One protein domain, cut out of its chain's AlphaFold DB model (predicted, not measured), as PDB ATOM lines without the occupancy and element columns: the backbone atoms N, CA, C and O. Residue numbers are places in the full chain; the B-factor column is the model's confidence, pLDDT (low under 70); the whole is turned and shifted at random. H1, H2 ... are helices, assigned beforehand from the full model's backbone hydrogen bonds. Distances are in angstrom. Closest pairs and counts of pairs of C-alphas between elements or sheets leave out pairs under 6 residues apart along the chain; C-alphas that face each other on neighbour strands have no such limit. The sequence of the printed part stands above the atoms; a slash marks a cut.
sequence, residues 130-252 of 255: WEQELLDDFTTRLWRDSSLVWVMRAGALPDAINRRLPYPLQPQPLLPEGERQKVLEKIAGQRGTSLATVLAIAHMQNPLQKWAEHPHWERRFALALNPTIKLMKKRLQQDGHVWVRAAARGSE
ATOM      1  N   TRP A 130     200.484 226.646 231.951       84.12
ATOM      2  CA  TRP A 130     199.662 226.222 233.091       84.12
ATOM      3  C   TRP A 130     198.741 227.318 233.639       84.12
ATOM      4  O   TRP A 130     197.673 227.015 234.168       84.12
ATOM      5  N   GLU A 131     199.129 228.589 233.528       80.06
ATOM      6  CA  GLU A 131     198.307 229.726 233.951       80.06
ATOM      7  C   GLU A 131     197.035 229.840 233.117       80.06
ATOM      8  O   GLU A 131     195.955 230.084 233.655       80.06
ATOM      9  N   GLN A 132     197.150 229.620 231.806       80.44
ATOM     10  CA  GLN A 132     196.023 229.629 230.885       80.44
ATOM     11  C   GLN A 132     195.078 228.464 231.184       80.44
ATOM     12  O   GLN A 132     193.880 228.683 231.361       80.44
ATOM     13  N   GLU A 133     195.625 227.256 231.316       81.62
ATOM     14  CA  GLU A 133     194.866 226.047 231.661       81.62
ATOM     15  C   GLU A 133     194.131 226.204 232.997       81.62
ATOM     16  O   GLU A 133     192.966 225.828 233.147       81.62
ATOM     17  N   LEU A 134     194.812 226.795 233.977       80.00
ATOM     18  CA  LEU A 134     194.254 227.065 235.287       80.00
ATOM     19  C   LEU A 134     193.134 228.097 235.214       80.00
ATOM     20  O   LEU A 134     192.084 227.896 235.819       80.00
ATOM     21  N   LEU A 135     193.335 229.194 234.484       76.06
ATOM     22  CA  LEU A 135     192.287 230.182 234.261       76.06
ATOM     23  C   LEU A 135     191.062 229.521 233.635       76.06
ATOM     24  O   LEU A 135     189.960 229.727 234.133       76.06
ATOM     25  N   ASP A 136     191.229 228.682 232.619       79.50
ATOM     26  CA  ASP A 136     190.120 227.972 231.976       79.50
ATOM     27  C   ASP A 136     189.394 227.032 232.971       79.50
ATOM     28  O   ASP A 136     188.158 226.977 233.016       79.50
ATOM     29  N   ASP A 137     190.128 226.392 233.886       77.00
ATOM     30  CA  ASP A 137     189.554 225.605 234.986       77.00
ATOM     31  C   ASP A 137     188.783 226.468 236.008       77.00
ATOM     32  O   ASP A 137     187.659 226.137 236.401       77.00
ATOM     33  N   PHE A 138     189.344 227.611 236.416       74.81
ATOM     34  CA  PHE A 138     188.707 228.555 237.343       74.81
ATOM     35  C   PHE A 138     187.463 229.189 236.729       74.81
ATOM     36  O   PHE A 138     186.424 229.275 237.389       74.81
ATOM     37  N   THR A 139     187.557 229.615 235.470       68.94
ATOM     38  CA  THR A 139     186.454 230.237 234.746       68.94
ATOM     39  C   THR A 139     185.293 229.248 234.646       68.94
ATOM     40  O   THR A 139     184.179 229.545 235.052       68.94
ATOM     41  N   THR A 140     185.512 227.993 234.272       70.56
ATOM     42  CA  THR A 140     184.391 227.041 234.180       70.56
ATOM     43  C   THR A 140     183.701 226.746 235.525       70.56
ATOM     44  O   THR A 140     182.536 226.340 235.536       70.56
ATOM     45  N   ARG A 141     184.364 226.978 236.670       67.31
ATOM     46  CA  ARG A 141     183.910 226.494 237.990       67.31
ATOM     47  C   ARG A 141     183.477 227.567 238.983       67.31
ATOM     48  O   ARG A 141     182.610 227.294 239.813       67.31
ATOM     49  N   LEU A 142     184.092 228.747 238.965       61.00
ATOM     50  CA  LEU A 142     184.128 229.623 240.146       61.00
ATOM     51  C   LEU A 142     183.431 230.978 239.973       61.00
ATOM     52  O   LEU A 142     183.421 231.786 240.900       61.00
ATOM     53  N   TRP A 143     182.743 231.190 238.852       64.75
ATOM     54  CA  TRP A 143     182.012 232.430 238.557       64.75
ATOM     55  C   TRP A 143     180.759 232.693 239.399       64.75
ATOM     56  O   TRP A 143     180.159 233.757 239.280       64.75
ATOM     57  N   ARG A 144     180.320 231.752 240.241       64.62
ATOM     58  CA  ARG A 144     179.069 231.896 241.009       64.62
ATOM     59  C   ARG A 144     179.244 232.543 242.388       64.62
ATOM     60  O   ARG A 144     178.324 232.477 243.198       64.62
ATOM     61  N   ASP A 145     180.393 233.155 242.672       71.69
ATOM     62  CA  ASP A 145     180.673 233.732 243.989       71.69
ATOM     63  C   ASP A 145     180.473 235.254 244.035       71.69
ATOM     64  O   ASP A 145     181.244 236.030 243.467       71.69
ATOM     65  N   SER A 146     179.467 235.689 244.794       76.62
ATOM     66  CA  SER A 146     179.202 237.102 245.084       76.62
ATOM     67  C   SER A 146     180.328 237.781 245.877       76.62
ATOM     68  O   SER A 146     180.422 239.010 245.892       76.62
ATOM     69  N   SER A 147     181.226 237.009 246.495       81.19
ATOM     70  CA  SER A 147     182.375 237.522 247.246       81.19
ATOM     71  C   SER A 147     183.475 238.112 246.355       81.19
ATOM     72  O   SER A 147     184.324 238.849 246.857       81.19
ATOM     73  N   LEU A 148     183.452 237.865 245.037       76.88
ATOM     74  CA  LEU A 148     184.430 238.426 244.093       76.88
ATOM     75  C   LEU A 148     184.435 239.956 244.069       76.88
ATOM     76  O   LEU A 148     185.496 240.567 243.947       76.88
ATOM     77  N   VAL A 149     183.274 240.584 244.271       78.00
ATOM     78  CA  VAL A 149     183.164 242.049 244.355       78.00
ATOM     79  C   VAL A 149     184.012 242.596 245.506       78.00
ATOM     80  O   VAL A 149     184.653 243.636 245.370       78.00
ATOM     81  N   TRP A 150     184.063 241.887 246.635       80.94
ATOM     82  CA  TRP A 150     184.838 242.311 247.799       80.94
ATOM     83  C   TRP A 150     186.342 242.143 247.598       80.94
ATOM     84  O   TRP A 150     187.106 243.011 248.009       80.94
ATOM     85  N   VAL A 151     186.763 241.082 246.910       79.50
ATOM     86  CA  VAL A 151     188.169 240.883 246.524       79.50
ATOM     87  C   VAL A 151     188.631 241.950 245.537       79.50
ATOM     88  O   VAL A 151     189.715 242.508 245.698       79.50
ATOM     89  N   MET A 152     187.786 242.309 244.568       79.81
ATOM     90  CA  MET A 152     188.072 243.412 243.653       79.81
ATOM     91  C   MET A 152     188.231 244.737 244.408       79.81
ATOM     92  O   MET A 152     189.206 245.451 244.195       79.81
ATOM     93  N   ARG A 153     187.314 245.061 245.328       79.25
ATOM     94  CA  ARG A 153     187.419 246.281 246.152       79.25
ATOM     95  C   ARG A 153     188.640 246.280 247.071       79.25
ATOM     96  O   ARG A 153     189.122 247.350 247.441       79.25
ATOM     97  N   ALA A 154     189.150 245.106 247.430       81.62
ATOM     98  CA  ALA A 154     190.405 244.968 248.153       81.62
ATOM     99  C   ALA A 154     191.653 245.125 247.258       81.62
ATOM    100  O   ALA A 154     192.761 245.113 247.783       81.62
ATOM    101  N   GLY A 155     191.495 245.289 245.937       80.75
ATOM    102  CA  GLY A 155     192.605 245.388 244.984       80.75
ATOM    103  C   GLY A 155     193.308 244.054 244.716       80.75
ATOM    104  O   GLY A 155     194.435 244.045 244.240       80.75
ATOM    105  N   ALA A 156     192.658 242.935 245.042       82.12
ATOM    106  CA  ALA A 156     193.232 241.590 245.003       82.12
ATOM    107  C   ALA A 156     192.749 240.758 243.797       82.12
ATOM    108  O   ALA A 156     192.936 239.545 243.768       82.12
ATOM    109  N   LEU A 157     192.065 241.377 242.828       79.50
ATOM    110  CA  LEU A 157     191.628 240.716 241.597       79.50
ATOM    111  C   LEU A 157     192.587 241.091 240.456       79.50
ATOM    112  O   LEU A 157     192.546 242.240 240.018       79.50
ATOM    113  N   PRO A 158     193.410 240.156 239.949       76.81
ATOM    114  CA  PRO A 158     194.263 240.414 238.795       76.81
ATOM    115  C   PRO A 158     193.457 240.856 237.569       76.81
ATOM    116  O   PRO A 158     192.428 240.258 237.238       76.81
ATOM    117  N   ASP A 159     193.965 241.849 236.836       73.06
ATOM    118  CA  ASP A 159     193.316 242.384 235.630       73.06
ATOM    119  C   ASP A 159     193.041 241.308 234.574       73.06
ATOM    120  O   ASP A 159     191.994 241.320 233.923       73.06
ATOM    121  N   ALA A 160     193.958 240.348 234.421       71.69
ATOM    122  CA  ALA A 160     193.801 239.227 233.497       71.69
ATOM    123  C   ALA A 160     192.553 238.382 233.814       71.69
ATOM    124  O   ALA A 160     191.848 237.960 232.896       71.69
ATOM    125  N   ILE A 161     192.240 238.195 235.101       73.19
ATOM    126  CA  ILE A 161     191.029 237.497 235.547       73.19
ATOM    127  C   ILE A 161     189.803 238.377 235.305       73.19
ATOM    128  O   ILE A 161     188.805 237.895 234.769       73.19
ATOM    129  N   ASN A 162     189.879 239.672 235.641       78.44
ATOM    130  CA  ASN A 162     188.751 240.591 235.468       78.44
ATOM    131  C   ASN A 162     188.289 240.679 234.001       78.44
ATOM    132  O   ASN A 162     187.094 240.665 233.720       78.44
ATOM    133  N   ARG A 163     189.231 240.696 233.048       80.81
ATOM    134  CA  ARG A 163     188.934 240.751 231.603       80.81
ATOM    135  C   ARG A 163     188.249 239.498 231.055       80.81
ATOM    136  O   ARG A 163     187.657 239.568 229.985       80.81
ATOM    137  N   ARG A 164     188.345 238.363 231.751       76.12
ATOM    138  CA  ARG A 164     187.747 237.082 231.333       76.12
ATOM    139  C   ARG A 164     186.409 236.786 231.992       76.12
ATOM    140  O   ARG A 164     185.785 235.777 231.667       76.12
ATOM    141  N   LEU A 165     185.967 237.640 232.911       74.62
ATOM    142  CA  LEU A 165     184.635 237.527 233.483       74.62
ATOM    143  C   LEU A 165     183.581 237.693 232.375       74.62
ATOM    144  O   LEU A 165     183.730 238.587 231.540       74.62
ATOM    145  N   PRO A 166     182.482 236.911 232.394       76.38
ATOM    146  CA  PRO A 166     181.360 237.101 231.469       76.38
ATOM    147  C   PRO A 166     180.819 238.537 231.492       76.38
ATOM    148  O   PRO A 166     180.353 239.057 230.483       76.38
ATOM    149  N   TYR A 167     180.921 239.172 232.662       79.81
ATOM    150  CA  TYR A 167     180.632 240.577 232.891       79.81
ATOM    151  C   TYR A 167     181.812 241.173 233.664       79.81
ATOM    152  O   TYR A 167     181.873 240.994 234.886       79.81
ATOM    153  N   PRO A 168     182.771 241.824 232.977       77.50
ATOM    154  CA  PRO A 168     183.888 242.488 233.631       77.50
ATOM    155  C   PRO A 168     183.365 243.421 234.714       77.50
ATOM    156  O   PRO A 168     182.467 244.236 234.475       77.50
ATOM    157  N   LEU A 169     183.899 243.278 235.922       77.00
ATOM    158  CA  LEU A 169     183.471 244.125 237.017       77.00
ATOM    159  C   LEU A 169     184.010 245.531 236.761       77.00
ATOM    160  O   LEU A 169     185.197 245.720 236.476       77.00
ATOM    161  N   GLN A 170     183.124 246.522 236.849       81.75
ATOM    162  CA  GLN A 170     183.549 247.909 236.728       81.75
ATOM    163  C   GLN A 170     184.491 248.268 237.880       81.75
ATOM    164  O   GLN A 170     184.240 247.830 239.010       81.75
ATOM    165  N   PRO A 171     185.532 249.085 237.626       76.62
ATOM    166  CA  PRO A 171     186.427 249.560 238.669       76.62
ATOM    167  C   PRO A 171     185.619 250.165 239.818       76.62
ATOM    168  O   PRO A 171     184.829 251.087 239.622       76.62
ATOM    169  N   GLN A 172     185.799 249.622 241.015       79.56
ATOM    170  CA  GLN A 172     185.222 250.173 242.236       79.56
ATOM    171  C   GLN A 172     186.311 250.914 243.013       79.56
ATOM    172  O   GLN A 172     187.480 250.522 242.935       79.56
ATOM    173  N   PRO A 173     185.962 251.942 243.806       85.69
ATOM    174  CA  PRO A 173     186.911 252.561 244.718       85.69
ATOM    175  C   PRO A 173     187.521 251.505 245.642       85.69
ATOM    176  O   PRO A 173     186.798 250.713 246.265       85.69
ATOM    177  N   LEU A 174     188.852 251.503 245.719       89.25
ATOM    178  CA  LEU A 174     189.578 250.597 246.595       89.25
ATOM    179  C   LEU A 174     189.257 250.908 248.059       89.25
ATOM    180  O   LEU A 174     189.123 252.070 248.446       89.25
ATOM    181  N   LEU A 175     189.171 249.867 248.883       87.94
ATOM    182  CA  LEU A 175     189.018 250.025 250.329       87.94
ATOM    183  C   LEU A 175     190.263 250.695 250.940       87.94
ATOM    184  O   LEU A 175     191.362 250.540 250.394       87.94
ATOM    185  N   PRO A 176     190.133 251.393 252.082       91.50
ATOM    186  CA  PRO A 176     191.278 251.804 252.890       91.50
ATOM    187  C   PRO A 176     192.124 250.596 253.313       91.50
ATOM    188  O   PRO A 176     191.581 249.528 253.590       91.50
ATOM    189  N   GLU A 177     193.443 250.763 253.422       85.06
ATOM    190  CA  GLU A 177     194.383 249.658 253.683       85.06
ATOM    191  C   GLU A 177     194.015 248.821 254.925       85.06
ATOM    192  O   GLU A 177     193.974 247.593 254.868       85.06
ATOM    193  N   GLY A 178     193.629 249.473 256.028       86.12
ATOM    194  CA  GLY A 178     193.210 248.781 257.255       86.12
ATOM    195  C   GLY A 178     191.903 247.982 257.126       86.12
ATOM    196  O   GLY A 178     191.666 247.057 257.904       86.12
ATOM    197  N   GLU A 179     191.051 248.311 256.153       89.69
ATOM    198  CA  GLU A 179     189.830 247.558 255.848       89.69
ATOM    199  C   GLU A 179     190.089 246.424 254.857       89.69
ATOM    200  O   GLU A 179     189.469 245.366 254.984       89.69
ATOM    201  N   ARG A 180     191.034 246.603 253.919       89.56
ATOM    202  CA  ARG A 180     191.424 245.563 252.954       89.56
ATOM    203  C   ARG A 180     191.794 244.278 253.672       89.56
ATOM    204  O   ARG A 180     191.157 243.254 253.442       89.56
ATOM    205  N   GLN A 181     192.742 244.349 254.604       87.69
ATOM    206  CA  GLN A 181     193.241 243.163 255.299       87.69
ATOM    207  C   GLN A 181     192.132 242.438 256.079       87.69
ATOM    208  O   GLN A 181     192.021 241.216 255.999       87.69
ATOM    209  N   LYS A 182     191.237 243.181 256.745       88.38
ATOM    210  CA  LYS A 182     190.083 242.605 257.460       88.38
ATOM    211  C   LYS A 182     189.114 241.887 256.519       88.38
ATOM    212  O   LYS A 182     188.587 240.827 256.859       88.38
ATOM    213  N   VAL A 183     188.853 242.463 255.345       88.62
ATOM    214  CA  VAL A 183     187.992 241.847 254.326       88.62
ATOM    215  C   VAL A 183     188.642 240.583 253.767       88.62
ATOM    216  O   VAL A 183     187.967 239.555 253.692       88.62
ATOM    217  N   LEU A 184     189.939 240.621 253.448       87.19
ATOM    218  CA  LEU A 184     190.669 239.450 252.958       87.19
ATOM    219  C   LEU A 184     190.678 238.318 253.996       87.19
ATOM    220  O   LEU A 184     190.323 237.190 253.666       87.19
ATOM    221  N   GLU A 185     190.963 238.614 255.265       87.19
ATOM    222  CA  GLU A 185     190.923 237.628 256.355       87.19
ATOM    223  C   GLU A 185     189.538 236.999 256.522       87.19
ATOM    224  O   GLU A 185     189.407 235.777 256.651       87.19
ATOM    225  N   LYS A 186     188.487 237.825 256.465       88.75
ATOM    226  CA  LYS A 186     187.102 237.356 256.546       88.75
ATOM    227  C   LYS A 186     186.764 236.410 255.393       88.75
ATOM    228  O   LYS A 186     186.158 235.370 255.637       88.75
ATOM    229  N   ILE A 187     187.144 236.754 254.162       87.25
ATOM    230  CA  ILE A 187     186.895 235.931 252.967       87.25
ATOM    231  C   ILE A 187     187.722 234.638 253.017       87.25
ATOM    232  O   ILE A 187     187.188 233.557 252.771       87.25
ATOM    233  N   ALA A 188     188.994 234.716 253.417       85.19
ATOM    234  CA  ALA A 188     189.873 233.556 253.575       85.19
ATOM    235  C   ALA A 188     189.362 232.564 254.644       85.19
ATOM    236  O   ALA A 188     189.580 231.349 254.546       85.19
ATOM    237  N   GLY A 189     188.658 233.067 255.662       84.94
ATOM    238  CA  GLY A 189     188.040 232.277 256.729       84.94
ATOM    239  C   GLY A 189     186.716 231.592 256.365       84.94
ATOM    240  O   GLY A 189     186.256 230.744 257.132       84.94
ATOM    241  N   GLN A 190     186.094 231.917 255.227       86.62
ATOM    242  CA  GLN A 190     184.820 231.308 254.830       86.62
ATOM    243  C   GLN A 190     184.963 229.798 254.598       86.62
ATOM    244  O   GLN A 190     186.026 229.303 254.219       86.62
ATOM    245  N   ARG A 191     183.887 229.038 254.834       77.19
ATOM    246  CA  ARG A 191     183.854 227.596 254.548       77.19
ATOM    247  C   ARG A 191     183.671 227.390 253.043       77.19
ATOM    248  O   ARG A 191     182.658 227.808 252.498       77.19
ATOM    249  N   GLY A 192     184.629 226.726 252.398       76.00
ATOM    250  CA  GLY A 192     184.605 226.427 250.961       76.00
ATOM    251  C   GLY A 192     185.860 226.891 250.221       76.00
ATOM    252  O   GLY A 192     186.750 227.512 250.803       76.00
ATOM    253  N   THR A 193     185.945 226.551 248.940       71.56
ATOM    254  CA  THR A 193     186.970 227.055 248.021       71.56
ATOM    255  C   THR A 193     186.293 227.833 246.914       71.56
ATOM    256  O   THR A 193     185.829 227.263 245.930       71.56
ATOM    257  N   SER A 194     186.198 229.147 247.100       81.19
ATOM    258  CA  SER A 194     185.801 230.051 246.033       81.19
ATOM    259  C   SER A 194     187.017 230.769 245.448       81.19
ATOM    260  O   SER A 194     188.066 230.855 246.095       81.19
ATOM    261  N   LEU A 195     186.887 231.327 244.239       77.06
ATOM    262  CA  LEU A 195     187.929 232.179 243.660       77.06
ATOM    263  C   LEU A 195     188.217 233.375 244.581       77.06
ATOM    264  O   LEU A 195     189.371 233.764 244.733       77.06
ATOM    265  N   ALA A 196     187.204 233.890 245.285       76.50
ATOM    266  CA  ALA A 196     187.411 234.941 246.268       76.50
ATOM    267  C   ALA A 196     188.285 234.478 247.446       76.50
ATOM    268  O   ALA A 196     189.177 235.207 247.867       76.50
ATOM    269  N   THR A 197     188.082 233.256 247.955       80.56
ATOM    270  CA  THR A 197     188.948 232.669 248.993       80.56
ATOM    271  C   THR A 197     190.392 232.524 248.513       80.56
ATOM    272  O   THR A 197     191.314 232.830 249.266       80.56
ATOM    273  N   VAL A 198     190.595 232.072 247.272       78.31
ATOM    274  CA  VAL A 198     191.929 231.905 246.670       78.31
ATOM    275  C   VAL A 198     192.639 233.254 246.588       78.31
ATOM    276  O   VAL A 198     193.723 233.424 247.135       78.31
ATOM    277  N   LEU A 199     191.995 234.247 245.985       78.06
ATOM    278  CA  LEU A 199     192.576 235.577 245.839       78.06
ATOM    279  C   LEU A 199     192.819 236.252 247.193       78.06
ATOM    280  O   LEU A 199     193.853 236.882 247.399       78.06
ATOM    281  N   ALA A 200     191.923 236.055 248.161       77.19
ATOM    282  CA  ALA A 200     192.118 236.601 249.493       77.19
ATOM    283  C   ALA A 200     193.362 236.039 250.188       77.19
ATOM    284  O   ALA A 200     194.130 236.799 250.768       77.19
ATOM    285  N   ILE A 201     193.607 234.733 250.085       79.50
ATOM    286  CA  ILE A 201     194.808 234.106 250.653       79.50
ATOM    287  C   ILE A 201     196.083 234.595 249.940       79.50
ATOM    288  O   ILE A 201     197.090 234.859 250.604       79.50
ATOM    289  N   ALA A 202     196.037 234.752 248.615       76.44
ATOM    290  CA  ALA A 202     197.184 235.183 247.813       76.44
ATOM    291  C   ALA A 202     197.652 236.613 248.140       76.44
ATOM    292  O   ALA A 202     198.843 236.898 248.056       76.44
ATOM    293  N   HIS A 203     196.736 237.486 248.569       80.50
ATOM    294  CA  HIS A 203     197.015 238.900 248.847       80.50
ATOM    295  C   HIS A 203     197.137 239.252 250.338       80.50
ATOM    296  O   HIS A 203     197.342 240.415 250.682       80.50
ATOM    297  N   MET A 204     197.018 238.282 251.246       81.50
ATOM    298  CA  MET A 204     197.182 238.558 252.674       81.50
ATOM    299  C   MET A 204     198.636 238.851 253.041       81.50
ATOM    300  O   MET A 204     199.543 238.131 252.637       81.50
ATOM    301  N   GLN A 205     198.852 239.856 253.891       79.38
ATOM    302  CA  GLN A 205     200.198 240.192 254.371       79.38
ATOM    303  C   GLN A 205     200.781 239.090 255.267       79.38
ATOM    304  O   GLN A 205     201.945 238.725 255.127       79.38
ATOM    305  N   ASN A 206     199.942 238.516 256.137       78.38
ATOM    306  CA  ASN A 206     200.306 237.458 257.082       78.38
ATOM    307  C   ASN A 206     199.456 236.203 256.840       78.38
ATOM    308  O   ASN A 206     198.536 235.914 257.614       78.38
ATOM    309  N   PRO A 207     199.691 235.463 255.744       72.94
ATOM    310  CA  PRO A 207     198.949 234.243 255.493       72.94
ATOM    311  C   PRO A 207     199.296 233.199 256.556       72.94
ATOM    312  O   PRO A 207     200.442 233.043 256.984       72.94
ATOM    313  N   LEU A 208     198.279 232.478 257.017       75.38
ATOM    314  CA  LEU A 208     198.448 231.535 258.115       75.38
ATOM    315  C   LEU A 208     199.171 230.282 257.615       75.38
ATOM    316  O   LEU A 208     198.710 229.641 256.672       75.38
ATOM    317  N   GLN A 209     200.245 229.875 258.303       77.56
ATOM    318  CA  GLN A 209     201.011 228.660 257.977       77.56
ATOM    319  C   GLN A 209     200.126 227.412 257.842       77.56
ATOM    320  O   GLN A 209     200.375 226.556 256.995       77.56
ATOM    321  N   LYS A 210     199.031 227.354 258.610       80.56
ATOM    322  CA  LYS A 210     198.031 226.278 258.547       80.56
ATOM    323  C   LYS A 210     197.442 226.056 257.148       80.56
ATOM    324  O   LYS A 210     196.871 225.002 256.885       80.56
ATOM    325  N   TRP A 211     197.539 227.031 256.242       84.25
ATOM    326  CA  TRP A 211     197.029 226.881 254.883       84.25
ATOM    327  C   TRP A 211     197.897 226.016 253.985       84.25
ATOM    328  O   TRP A 211     197.333 225.407 253.084       84.25
ATOM    329  N   ALA A 212     199.199 225.868 254.249       85.94
ATOM    330  CA  ALA A 212     200.029 224.930 253.483       85.94
ATOM    331  C   ALA A 212     199.620 223.472 253.711       85.94
ATOM    332  O   ALA A 212     199.910 222.608 252.895       85.94
ATOM    333  N   GLU A 213     198.917 223.204 254.805       85.00
ATOM    334  CA  GLU A 213     198.422 221.876 255.161       85.00
ATOM    335  C   GLU A 213     196.935 221.723 254.848       85.00
ATOM    336  O   GLU A 213     196.335 220.684 255.112       85.00
ATOM    337  N   HIS A 214     196.312 222.741 254.257       88.25
ATOM    338  CA  HIS A 214     194.889 222.698 253.985       88.25
ATOM    339  C   HIS A 214     194.559 221.568 252.995       88.25
ATOM    340  O   HIS A 214     195.283 221.405 252.013       88.25
ATOM    341  N   PRO A 215     193.477 220.792 253.198       83.19
ATOM    342  CA  PRO A 215     193.136 219.666 252.322       83.19
ATOM    343  C   PRO A 215     192.816 220.109 250.888       83.19
ATOM    344  O   PRO A 215     193.195 219.448 249.923       83.19
ATOM    345  N   HIS A 216     192.181 221.272 250.743       85.50
ATOM    346  CA  HIS A 216     191.882 221.853 249.438       85.50
ATOM    347  C   HIS A 216     193.117 222.505 248.813       85.50
ATOM    348  O   HIS A 216     193.679 223.443 249.392       85.50
ATOM    349  N   TRP A 217     193.502 222.026 247.632       88.38
ATOM    350  CA  TRP A 217     194.690 222.486 246.922       88.38
ATOM    351  C   TRP A 217     194.582 223.947 246.500       88.38
ATOM    352  O   TRP A 217     195.591 224.635 246.494       88.38
ATOM    353  N   GLU A 218     193.378 224.463 246.240       87.81
ATOM    354  CA  GLU A 218     193.159 225.841 245.789       87.81
ATOM    355  C   GLU A 218     193.663 226.851 246.831       87.81
ATOM    356  O   GLU A 218     194.194 227.907 246.494       87.81
ATOM    357  N   ARG A 219     193.567 226.502 248.121       87.81
ATOM    358  CA  ARG A 219     194.105 227.329 249.210       87.81
ATOM    359  C   ARG A 219     195.625 227.261 249.305       87.81
ATOM    360  O   ARG A 219     196.256 228.266 249.613       87.81
ATOM    361  N   ARG A 220     196.211 226.092 249.039       91.38
ATOM    362  CA  ARG A 220     197.671 225.915 248.984       91.38
ATOM    363  C   ARG A 220     198.260 226.615 247.762       91.38
ATOM    364  O   ARG A 220     199.319 227.217 247.854       91.38
ATOM    365  N   PHE A 221     197.536 226.588 246.650       88.69
ATOM    366  CA  PHE A 221     197.851 227.303 245.424       88.69
ATOM    367  C   PHE A 221     197.843 228.815 245.654       88.69
ATOM    368  O   PHE A 221     198.827 229.484 245.365       88.69
ATOM    369  N   ALA A 222     196.777 229.340 246.262       86.69
ATOM    370  CA  ALA A 222     196.717 230.741 246.665       86.69
ATOM    371  C   ALA A 222     197.893 231.140 247.555       86.69
ATOM    372  O   ALA A 222     198.506 232.186 247.364       86.69
ATOM    373  N   LEU A 223     198.211 230.281 248.523       88.56
ATOM    374  CA  LEU A 223     199.358 230.474 249.388       88.56
ATOM    375  C   LEU A 223     200.653 230.517 248.561       88.56
ATOM    376  O   LEU A 223     201.434 231.435 248.756       88.56
ATOM    377  N   ALA A 224     200.843 229.606 247.600       87.62
ATOM    378  CA  ALA A 224     202.012 229.548 246.716       87.62
ATOM    379  C   ALA A 224     202.199 230.797 245.834       87.62
ATOM    380  O   ALA A 224     203.338 231.151 245.530       87.62
ATOM    381  N   LEU A 225     201.107 231.464 245.448       84.88
ATOM    382  CA  LEU A 225     201.151 232.739 244.725       84.88
ATOM    383  C   LEU A 225     201.588 233.910 245.611       84.88
ATOM    384  O   LEU A 225     202.073 234.912 245.096       84.88
ATOM    385  N   ASN A 226     201.429 233.806 246.930       83.88
ATOM    386  CA  ASN A 226     201.705 234.915 247.826       83.88
ATOM    387  C   ASN A 226     203.227 235.196 247.901       83.88
ATOM    388  O   ASN A 226     204.012 234.316 248.275       83.88
ATOM    389  N   PRO A 227     203.694 236.417 247.580       82.50
ATOM    390  CA  PRO A 227     205.123 236.728 247.564       82.50
ATOM    391  C   PRO A 227     205.757 236.778 248.965       82.50
ATOM    392  O   PRO A 227     206.980 236.658 249.088       82.50
ATOM    393  N   THR A 228     204.968 236.930 250.034       83.75
ATOM    394  CA  THR A 228     205.489 237.119 251.400       83.75
ATOM    395  C   THR A 228     205.971 235.819 252.053       83.75
ATOM    396  O   THR A 228     206.764 235.845 252.994       83.75
ATOM    397  N   ILE A 229     205.585 234.653 251.527       84.56
ATOM    398  CA  ILE A 229     205.792 233.342 252.171       84.56
ATOM    399  C   ILE A 229     207.060 232.602 251.729       84.56
ATOM    400  O   ILE A 229     207.043 231.389 251.495       84.56
ATOM    401  N   LYS A 230     208.193 233.302 251.641       84.25
ATOM    402  CA  LYS A 230     209.461 232.735 251.131       84.25
ATOM    403  C   LYS A 230     209.835 231.390 251.768       84.25
ATOM    404  O   LYS A 230     210.242 230.468 251.066       84.25
ATOM    405  N   LEU A 231     209.643 231.256 253.082       83.12
ATOM    406  CA  LEU A 231     209.985 230.042 253.830       83.12
ATOM    407  C   LEU A 231     209.140 228.822 253.413       83.12
ATOM    408  O   LEU A 231     209.625 227.695 253.443       83.12
ATOM    409  N   MET A 232     207.888 229.037 253.000       86.94
ATOM    410  CA  MET A 232     206.957 227.953 252.671       86.94
ATOM    411  C   MET A 232     207.038 227.515 251.207       86.94
ATOM    412  O   MET A 232     206.605 226.408 250.890       86.94
ATOM    413  N   LYS A 233     207.633 228.324 250.317       86.56
ATOM    414  CA  LYS A 233     207.738 227.994 248.886       86.56
ATOM    415  C   LYS A 233     208.450 226.664 248.640       86.56
ATOM    416  O   LYS A 233     207.927 225.840 247.899       86.56
ATOM    417  N   LYS A 234     209.572 226.396 249.324       89.00
ATOM    418  CA  LYS A 234     210.293 225.109 249.206       89.00
ATOM    419  C   LYS A 234     209.402 223.907 249.529       89.00
ATOM    420  O   LYS A 234     209.480 222.886 248.858       89.00
ATOM    421  N   ARG A 235     208.527 224.040 250.531       89.62
ATOM    422  CA  ARG A 235     207.562 222.997 250.898       89.62
ATOM    423  C   ARG A 235     206.493 222.825 249.814       89.62
ATOM    424  O   ARG A 235     206.191 221.705 249.430       89.62
ATOM    425  N   LEU A 236     205.951 223.923 249.289       91.38
ATOM    426  CA  LEU A 236     204.912 223.899 248.248       91.38
ATOM    427  C   LEU A 236     205.438 223.413 246.884       91.38
ATOM    428  O   LEU A 236     204.681 222.850 246.101       91.38
ATOM    429  N   GLN A 237     206.742 223.524 246.618       92.56
ATOM    430  CA  GLN A 237     207.387 222.906 245.449       92.56
ATOM    431  C   GLN A 237     207.343 221.372 245.473       92.56
ATOM    432  O   GLN A 237     207.566 220.739 244.439       92.56
ATOM    433  N   GLN A 238     207.053 220.777 246.632       91.81
ATOM    434  CA  GLN A 238     206.894 219.338 246.807       91.81
ATOM    435  C   GLN A 238     205.422 218.893 246.844       91.81
ATOM    436  O   GLN A 238     205.182 217.687 246.910       91.81
ATOM    437  N   ASP A 239     204.458 219.819 246.746       94.31
ATOM    438  CA  ASP A 239     203.017 219.525 246.825       94.31
ATOM    439  C   ASP A 239     202.589 218.471 245.793       94.31
ATOM    440  O   ASP A 239     203.128 218.411 244.691       94.31
ATOM    441  N   GLY A 240     201.619 217.633 246.144       89.12
ATOM    442  CA  GLY A 240     201.064 216.611 245.256       89.12
ATOM    443  C   GLY A 240     200.260 217.192 244.095       89.12
ATOM    444  O   GLY A 240     200.075 216.539 243.070       89.12
ATOM    445  N   HIS A 241     199.811 218.440 244.216       92.44
ATOM    446  CA  HIS A 241     199.018 219.102 243.195       92.44
ATOM    447  C   HIS A 241     199.886 219.912 242.228       92.44
ATOM    448  O   HIS A 241     200.625 220.816 242.631       92.44
ATOM    449  N   VAL A 242     199.742 219.646 240.929       90.50
ATOM    450  CA  VAL A 242     200.650 220.189 239.909       90.50
ATOM    451  C   VAL A 242     200.617 221.724 239.810       90.50
ATOM    452  O   VAL A 242     201.664 222.367 239.780       90.50
ATOM    453  N   TRP A 243     199.439 222.343 239.905       89.88
ATOM    454  CA  TRP A 243     199.305 223.806 239.896       89.88
ATOM    455  C   TRP A 243     199.935 224.479 241.123       89.88
ATOM    456  O   TRP A 243     200.463 225.583 241.019       89.88
ATOM    457  N   VAL A 244     199.912 223.819 242.289       91.19
ATOM    458  CA  VAL A 244     200.535 224.360 243.511       91.19
ATOM    459  C   VAL A 244     202.051 224.410 243.332       91.19
ATOM    460  O   VAL A 244     202.670 225.431 243.632       91.19
ATOM    461  N   ARG A 245     202.638 223.342 242.775       91.88
ATOM    462  CA  ARG A 245     204.065 223.298 242.439       91.88
ATOM    463  C   ARG A 245     204.443 224.363 241.422       91.88
ATOM    464  O   ARG A 245     205.430 225.065 241.635       91.88
ATOM    465  N   ALA A 246     203.665 224.496 240.348       88.19
ATOM    466  CA  ALA A 246     203.910 225.485 239.304       88.19
ATOM    467  C   ALA A 246     203.938 226.909 239.873       88.19
ATOM    468  O   ALA A 246     204.939 227.606 239.716       88.19
ATOM    469  N   ALA A 247     202.924 227.296 240.656       88.19
ATOM    470  CA  ALA A 247     202.907 228.593 241.340       88.19
ATOM    471  C   ALA A 247     204.080 228.771 242.317       88.19
ATOM    472  O   ALA A 247     204.697 229.837 242.369       88.19
ATOM    473  N   ALA A 248     204.438 227.731 243.073       90.31
ATOM    474  CA  ALA A 248     205.556 227.790 244.014       90.31
ATOM    475  C   ALA A 248     206.929 227.939 243.324       90.31
ATOM    476  O   ALA A 248     207.877 228.407 243.960       90.31
ATOM    477  N   ARG A 249     207.046 227.551 242.045       89.75
ATOM    478  CA  ARG A 249     208.246 227.738 241.211       89.75
ATOM    479  C   ARG A 249     208.228 229.063 240.437       89.75
ATOM    480  O   ARG A 249     209.262 229.711 240.359       89.75
ATOM    481  N   GLY A 250     207.079 229.463 239.887       81.94
ATOM    482  CA  GLY A 250     206.945 230.635 239.007       81.94
ATOM    483  C   GLY A 250     206.811 231.984 239.724       81.94
ATOM    484  O   GLY A 250     207.051 233.031 239.133       81.94
ATOM    485  N   SER A 251     206.481 231.996 241.016       64.31
ATOM    486  CA  SER A 251     206.202 233.219 241.790       64.31
ATOM    487  C   SER A 251     207.427 234.096 242.118       64.31
ATOM    488  O   SER A 251     207.369 234.893 243.056       64.31
ATOM    489  N   GLU A 252     208.548 233.965 241.405       58.22
ATOM    490  CA  GLU A 252     209.669 234.914 241.496       58.22
ATOM    491  C   GLU A 252     209.480 236.169 240.617       58.22
ATOM    492  O   GLU A 252     210.314 237.066 240.681       58.22
TER     493      GLU A 252
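Overview. This is residues 130 to 252 of the 255 residues of an uncharacterized protein of Armatimonas rosea (UniProt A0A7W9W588). Two groups of short helices sit side by side, H2 and H4 packed on H5, and H6, H8 and H9 packed on H7, joined where H5 packs along H7. H1 reaches across one side of both, and residues 163 to 176 run round the outside. The 123 printed residues hold nine named helices, H1 to H9 in order, and no named strand: all helix. The whole is compact, radius of gyration of the C-alphas 13.7 A, spanning 38 by 32 by 28 A.

Arrangement. H1, residues 130 to 142, only just touches H9, residues 242 to 250, by 3 pairs of C-alphas within 8 A, using residues 130 to 134 alone; Trp 130 and Trp 243 are closest, 7.2 A. H2, residues 148 to 153, touches residues 180 to 184 alone of H4, residues 177 to 188, at a shallow tilt of 15 degrees, opposite ways; closest C-alphas Val 151 and Leu 184, 7.0 A. H3, residues 159 to 162, touches no helix. H5, residues 195 to 203, touches H7, residues 217 to 225, the hub; closest C-alphas Ala 202 and Ala 222, 4.6 A. H7 touches H6, residues 209 to 213, with Ala 212 and Arg 220 closest, 5.2 A. H8, residues 230 to 236, forms helical hairpins with H7 and H9. O i to N i+4 pairs are within hydrogen-bond range throughout H1, H2, H5, H7 and H9, but 7 of 8 in H4, 0 of 1 in H6 and 1 of 3 in H8, whose O i to N i+3 counts are 2 of 2 in H6 and 3 of 4 in H8; H3 is too short.

Along the chain. H1 is 17.4 A long from C-alpha 130 at (199.662, 226.222, 233.091), and H4 16.7 A. H9 ends at C-alpha 250, (206.945, 230.635, 239.007).

Size, cuts and confidence. The C-alphas of Pro 173 and Gln 238 are farthest apart, 38.8 A. The printed part has no cut, and H3 to H4 is a long link. Residues 139, 141 to 144 and 251 to 252 have pLDDT under 70.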